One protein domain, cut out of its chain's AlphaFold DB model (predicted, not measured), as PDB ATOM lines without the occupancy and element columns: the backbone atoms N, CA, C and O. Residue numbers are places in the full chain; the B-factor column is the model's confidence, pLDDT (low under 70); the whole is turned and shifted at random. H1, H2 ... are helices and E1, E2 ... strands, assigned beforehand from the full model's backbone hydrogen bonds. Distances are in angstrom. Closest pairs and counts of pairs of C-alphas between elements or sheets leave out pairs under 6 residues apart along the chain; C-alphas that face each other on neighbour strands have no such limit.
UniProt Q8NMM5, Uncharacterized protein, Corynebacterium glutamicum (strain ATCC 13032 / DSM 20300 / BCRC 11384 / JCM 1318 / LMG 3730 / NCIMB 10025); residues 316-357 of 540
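This is residues 316 to 357 of the 540 residues of an uncharacterized protein of Corynebacterium glutamicum (strain ATCC 13032 / DSM 20300 / BCRC 11384 / JCM 1318 / LMG 3730 / NCIMB 10025) (UniProt Q8NMM5). What is the main picture? A hairpin of two strands, E1 and E2, has a short helix, H1, over one face, near it with residues 316 to 320, while a long loop of residues 323 to 345 leads from H1 to E1 and folds back along E1 with residues 338 to 339. The loop reaches both ends of the long axis, at Asp 327 and Asp 342. How is it made up? The 42 printed residues hold H1, E1 and E2 in that order, with an antiparallel sheet E1 - E2; the class is mixed, with under half of the residues in named elements. How large is it? It is compact, with a radius of gyration of the C-alphas of 10.3 A, yet elongated, spanning 32 by 18 by 12 A.

How do the strands pair? E1, residues 346 to 351, and E2, residues 354 to 357, form an antiparallel hairpin at 175 degrees, with N 349 and O 356 2.9 A apart and N 351 and O 354 2.8 A apart, within hydrogen-bond range. What else pairs with E1? Residues 338 to 339 form a short antiparallel pairing with its residues 346 to 348. Where is the helix? H1, residues 316 to 322, comes closest to E1 at the C-alphas of Ile 316 and Glu 346, 6.9 A apart. In H1 every O i to N i+4 pair is within hydrogen-bond range.

Where does E1 run? It measures 14.0 A from C-alpha 346 at (-4.216, -37.399, 26.186) to C-alpha 351. Where are the others? H1 measures 9.9 A from C-alpha 316 at (0.712, -42.195, 26.582), and E2 measures 9.7 A, ending with C-alpha 357 at (1.754, -36.897, 33.037).

What is farthest apart? The C-alphas of Asp 327 and Asp 342 are, at 32.5 A. Which links are long? H1 to E1, with 23 residues, is a long link, and E1 to E2 is tight. Is anything cut or uncertain? The printed part has no cut, its mean pLDDT is 95.3, and no printed residue is under 70.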
ATOM      1  N   ILE A 316       0.586 -41.518  25.283       95.88
ATOM      2  CA  ILE A 316       0.712 -42.195  26.582       95.88
ATOM      3  C   ILE A 316       0.925 -43.698  26.372       95.88
ATOM      4  O   ILE A 316       1.842 -44.271  26.956       95.88
ATOM      5  N   GLU A 317       0.118 -44.329  25.507       95.31
ATOM      6  CA  GLU A 317       0.278 -45.745  25.148       95.31
ATOM      7  C   GLU A 317       1.677 -46.000  24.566       95.31
ATOM      8  O   GLU A 317       2.349 -46.947  24.971       95.31
ATOM      9  N   GLU A 318       2.129 -45.145  23.648       92.81
ATOM     10  CA  GLU A 318       3.413 -45.306  22.960       92.81
ATOM     11  C   GLU A 318       4.608 -45.226  23.923       92.81
ATOM     12  O   GLU A 318       5.486 -46.092  23.900       92.81
ATOM     13  N   VAL A 319       4.624 -44.239  24.826       94.31
ATOM     14  CA  VAL A 319       5.684 -44.113  25.838       94.31
ATOM     15  C   VAL A 319       5.617 -45.269  26.830       94.31
ATOM     16  O   VAL A 319       6.646 -45.863  27.149       94.31
ATOM     17  N   TRP A 320       4.420 -45.647  27.284       95.25
ATOM     18  CA  TRP A 320       4.241 -46.787  28.180       95.25
ATOM     19  C   TRP A 320       4.802 -48.080  27.564       95.25
ATOM     20  O   TRP A 320       5.545 -48.802  28.231       95.25
ATOM     21  N   LYS A 321       4.549 -48.334  26.270       92.94
ATOM     22  CA  LYS A 321       5.122 -49.474  25.536       92.94
ATOM     23  C   LYS A 321       6.640 -49.382  25.416       92.94
ATOM     24  O   LYS A 321       7.331 -50.333  25.771       92.94
ATOM     25  N   MET A 322       7.157 -48.231  24.983       92.06
ATOM     26  CA  MET A 322       8.599 -47.981  24.852       92.06
ATOM     27  C   MET A 322       9.349 -48.228  26.172       92.06
ATOM     28  O   MET A 322      10.496 -48.673  26.169       92.06
ATOM     29  N   ARG A 323       8.699 -47.977  27.314       92.44
ATOM     30  CA  ARG A 323       9.261 -48.164  28.660       92.44
ATOM     31  C   ARG A 323       9.022 -49.562  29.252       92.44
ATOM     32  O   ARG A 323       9.306 -49.764  30.430       92.44
ATOM     33  N   GLY A 324       8.545 -50.526  28.462       91.69
ATOM     34  CA  GLY A 324       8.399 -51.933  28.866       91.69
ATOM     35  C   GLY A 324       6.981 -52.356  29.257       91.69
ATOM     36  O   GLY A 324       6.781 -53.459  29.758       91.69
ATOM     37  N   GLY A 325       5.979 -51.509  29.034       92.44
ATOM     38  CA  GLY A 325       4.582 -51.860  29.240       92.44
ATOM     39  C   GLY A 325       4.245 -52.217  30.687       92.44
ATOM     40  O   GLY A 325       4.489 -51.431  31.603       92.44
ATOM     41  N   LEU A 326       3.676 -53.405  30.909       93.44
ATOM     42  CA  LEU A 326       3.295 -53.872  32.249       93.44
ATOM     43  C   LEU A 326       4.497 -54.047  33.184       93.44
ATOM     44  O   LEU A 326       4.328 -53.935  34.396       93.44
ATOM     45  N   ASP A 327       5.689 -54.262  32.624       90.44
ATOM     46  CA  ASP A 327       6.943 -54.381  33.375       90.44
ATOM     47  C   ASP A 327       7.586 -53.010  33.671       90.44
ATOM     48  O   ASP A 327       8.617 -52.930  34.343       90.44
ATOM     49  N   SER A 328       6.995 -51.918  33.170       91.00
ATOM     50  CA  SER A 328       7.430 -50.549  33.457       91.00
ATOM     51  C   SER A 328       7.064 -50.109  34.883       91.00
ATOM     52  O   SER A 328       6.347 -50.788  35.618       91.00
ATOM     53  N   GLN A 329       7.499 -48.906  35.265       92.56
ATOM     54  CA  GLN A 329       7.151 -48.300  36.556       92.56
ATOM     55  C   GLN A 329       5.646 -48.038  36.753       92.56
ATOM     56  O   GLN A 329       5.210 -47.847  37.887       92.56
ATOM     57  N   TRP A 330       4.845 -48.018  35.681       95.69
ATOM     58  CA  TRP A 330       3.420 -47.687  35.758       95.69
ATOM     59  C   TRP A 330       2.525 -48.917  35.983       95.69
ATOM     60  O   TRP A 330       1.574 -48.857  36.768       95.69
ATOM     61  N   GLY A 331       2.816 -50.053  35.349       95.88
ATOM     62  CA  GLY A 331       1.943 -51.231  35.394       95.88
ATOM     63  C   GLY A 331       0.597 -50.997  34.690       95.88
ATOM     64  O   GLY A 331       0.560 -50.427  33.600       95.88
ATOM     65  N   TYR A 332      -0.510 -51.441  35.293       97.69
ATOM     66  CA  TYR A 332      -1.854 -51.380  34.694       97.69
ATOM     67  C   TYR A 332      -2.479 -49.983  34.731       97.69
ATOM     68  O   TYR A 332      -2.354 -49.307  35.756       97.69
ATOM     69  N   PRO A 333      -3.251 -49.575  33.706       98.25
ATOM     70  CA  PRO A 333      -4.105 -48.397  33.805       98.25
ATOM     71  C   PRO A 333      -5.212 -48.611  34.850       98.25
ATOM     72  O   PRO A 333      -5.746 -49.709  35.025       98.25
ATOM     73  N   THR A 334      -5.563 -47.538  35.556       98.50
ATOM     74  CA  THR A 334      -6.573 -47.524  36.635       98.50
ATOM     75  C   THR A 334      -7.646 -46.449  36.438       98.50
ATOM     76  O   THR A 334      -8.559 -46.323  37.256       98.50
ATOM     77  N   SER A 335      -7.548 -45.674  35.357       98.50
ATOM     78  CA  SER A 335      -8.530 -44.674  34.942       98.50
ATOM     79  C   SER A 335      -8.537 -44.512  33.425       98.50
ATOM     80  O   SER A 335      -7.619 -44.956  32.739       98.50
ATOM     81  N   ALA A 336      -9.541 -43.799  32.916       98.12
ATOM     82  CA  ALA A 336      -9.511 -43.229  31.573       98.12
ATOM     83  C   ALA A 336      -8.346 -42.223  31.435       98.12
ATOM     84  O   ALA A 336      -7.949 -41.637  32.456       98.12
ATOM     85  N   PRO A 337      -7.829 -41.986  30.216       97.31
ATOM     86  CA  PRO A 337      -6.931 -40.870  29.961       97.31
ATOM     87  C   PRO A 337      -7.662 -39.533  30.152       97.31
ATOM     88  O   PRO A 337      -8.836 -39.375  29.807       97.31
ATOM     89  N   VAL A 338      -6.954 -38.560  30.711       97.81
ATOM     90  CA  VAL A 338      -7.384 -37.165  30.821       97.81
ATOM     91  C   VAL A 338      -6.991 -36.455  29.535       97.81
ATOM     92  O   VAL A 338      -5.826 -36.496  29.137       97.81
ATOM     93  N   LEU A 339      -7.962 -35.806  28.894       96.00
ATOM     94  CA  LEU A 339      -7.729 -35.006  27.697       96.00
ATOM     95  C   LEU A 339      -7.398 -33.556  28.058       96.00
ATOM     96  O   LEU A 339      -7.897 -33.024  29.052       96.00
ATOM     97  N   ASP A 340      -6.585 -32.924  27.220       94.94
ATOM     98  CA  ASP A 340      -6.395 -31.478  27.202       94.94
ATOM     99  C   ASP A 340      -7.736 -30.759  26.953       94.94
ATOM    100  O   ASP A 340      -8.618 -31.277  26.263       94.94
ATOM    101  N   SER A 341      -7.928 -29.571  27.534       92.69
ATOM    102  CA  SER A 341      -9.197 -28.843  27.394       92.69
ATOM    103  C   SER A 341      -9.414 -28.280  25.993       92.69
ATOM    104  O   SER A 341     -10.561 -28.074  25.596       92.69
ATOM    105  N   ASP A 342      -8.328 -28.032  25.259       91.50
ATOM    106  CA  ASP A 342      -8.366 -27.305  23.992       91.50
ATOM    107  C   ASP A 342      -8.215 -28.246  22.785       91.50
ATOM    108  O   ASP A 342      -8.543 -27.877  21.654       91.50
ATOM    109  N   ALA A 343      -7.752 -29.479  23.006       92.25
ATOM    110  CA  ALA A 343      -7.540 -30.467  21.956       92.25
ATOM    111  C   ALA A 343      -7.744 -31.906  22.463       92.25
ATOM    112  O   ALA A 343      -7.548 -32.188  23.641       92.25
ATOM    113  N   PRO A 344      -8.079 -32.863  21.579       92.25
ATOM    114  CA  PRO A 344      -8.224 -34.278  21.928       92.25
ATOM    115  C   PRO A 344      -6.851 -34.963  22.077       92.25
ATOM    116  O   PRO A 344      -6.512 -35.907  21.361       92.25
ATOM    117  N   VAL A 345      -6.049 -34.444  23.005       94.62
ATOM    118  CA  VAL A 345      -4.695 -34.885  23.342       94.62
ATOM    119  C   VAL A 345      -4.737 -35.485  24.739       94.62
ATOM    120  O   VAL A 345      -5.114 -34.804  25.687       94.62
ATOM    121  N   GLU A 346      -4.361 -36.751  24.884       96.12
ATOM    122  CA  GLU A 346      -4.216 -37.399  26.186       96.12
ATOM    123  C   GLU A 346      -2.999 -36.813  26.918       96.12
ATOM    124  O   GLU A 346      -1.865 -36.961  26.462       96.12
ATOM    125  N   ILE A 347      -3.230 -36.135  28.044       96.62
ATOM    126  CA  ILE A 347      -2.184 -35.434  28.808       96.62
ATOM    127  C   ILE A 347      -1.795 -36.146  30.100       96.62
ATOM    128  O   ILE A 347      -0.669 -35.975  30.555       96.62
ATOM    129  N   ALA A 348      -2.686 -36.948  30.684       98.12
ATOM    130  CA  ALA A 348      -2.385 -37.698  31.896       98.12
ATOM    131  C   ALA A 348      -3.232 -38.965  32.017       98.12
ATOM    132  O   ALA A 348      -4.335 -39.036  31.477       98.12
ATOM    133  N   GLN A 349      -2.752 -39.956  32.763       98.50
ATOM    134  CA  GLN A 349      -3.524 -41.152  33.098       98.50
ATOM    135  C   GLN A 349      -3.014 -41.789  34.395       98.50
ATOM    136  O   GLN A 349      -1.812 -41.808  34.662       98.50
ATOM    137  N   ASN A 350      -3.929 -42.324  35.208       98.62
ATOM    138  CA  ASN A 350      -3.562 -43.027  36.434       98.62
ATOM    139  C   ASN A 350      -3.256 -44.494  36.144       98.62
ATOM    140  O   ASN A 350      -4.032 -45.190  35.484       98.62
ATOM    141  N   PHE A 351      -2.198 -44.997  36.763       98.56
ATOM    142  CA  PHE A 351      -1.753 -46.378  36.700       98.56
ATOM    143  C   PHE A 351      -1.544 -46.963  38.101       98.56
ATOM    144  O   PHE A 351      -1.481 -46.249  39.101       98.56
ATOM    145  N   SER A 352      -1.410 -48.286  38.186       97.94
ATOM    146  CA  SER A 352      -1.195 -49.002  39.447       97.94
ATOM    147  C   SER A 352       0.086 -48.582  40.180       97.94
ATOM    148  O   SER A 352       0.130 -48.640  41.408       97.94
ATOM    149  N   GLY A 353       1.112 -48.152  39.439       96.88
ATOM    150  CA  GLY A 353       2.408 -47.717  39.957       96.88
ATOM    151  C   GLY A 353       2.577 -46.200  40.085       96.88
ATOM    152  O   GLY A 353       3.589 -45.752  40.615       96.88
ATOM    153  N   GLY A 354       1.605 -45.394  39.645       96.56
ATOM    154  CA  GLY A 354       1.707 -43.935  39.692       96.56
ATOM    155  C   GLY A 354       0.849 -43.235  38.646       96.56
ATOM    156  O   GLY A 354      -0.066 -43.821  38.078       96.56
ATOM    157  N   VAL A 355       1.148 -41.967  38.385       97.25
ATOM    158  CA  VAL A 355       0.482 -41.171  37.348       97.25
ATOM    159  C   VAL A 355       1.463 -40.976  36.200       97.25
ATOM    160  O   VAL A 355       2.628 -40.670  36.440       97.25
ATOM    161  N   PHE A 356       1.001 -41.172  34.969       97.50
ATOM    162  CA  PHE A 356       1.682 -40.655  33.789       97.50
ATOM    163  C   PHE A 356       1.171 -39.239  33.547       97.50
ATOM    164  O   PHE A 356      -0.044 -39.050  33.453       97.50
ATOM    165  N   ASP A 357       2.071 -38.271  33.419       97.25
ATOM    166  CA  ASP A 357       1.754 -36.897  33.037       97.25
ATOM    167  C   ASP A 357       2.695 -36.473  31.907       97.25
ATOM    168  O   ASP A 357       3.908 -36.399  32.086       97.25
TER     169      ASP A 357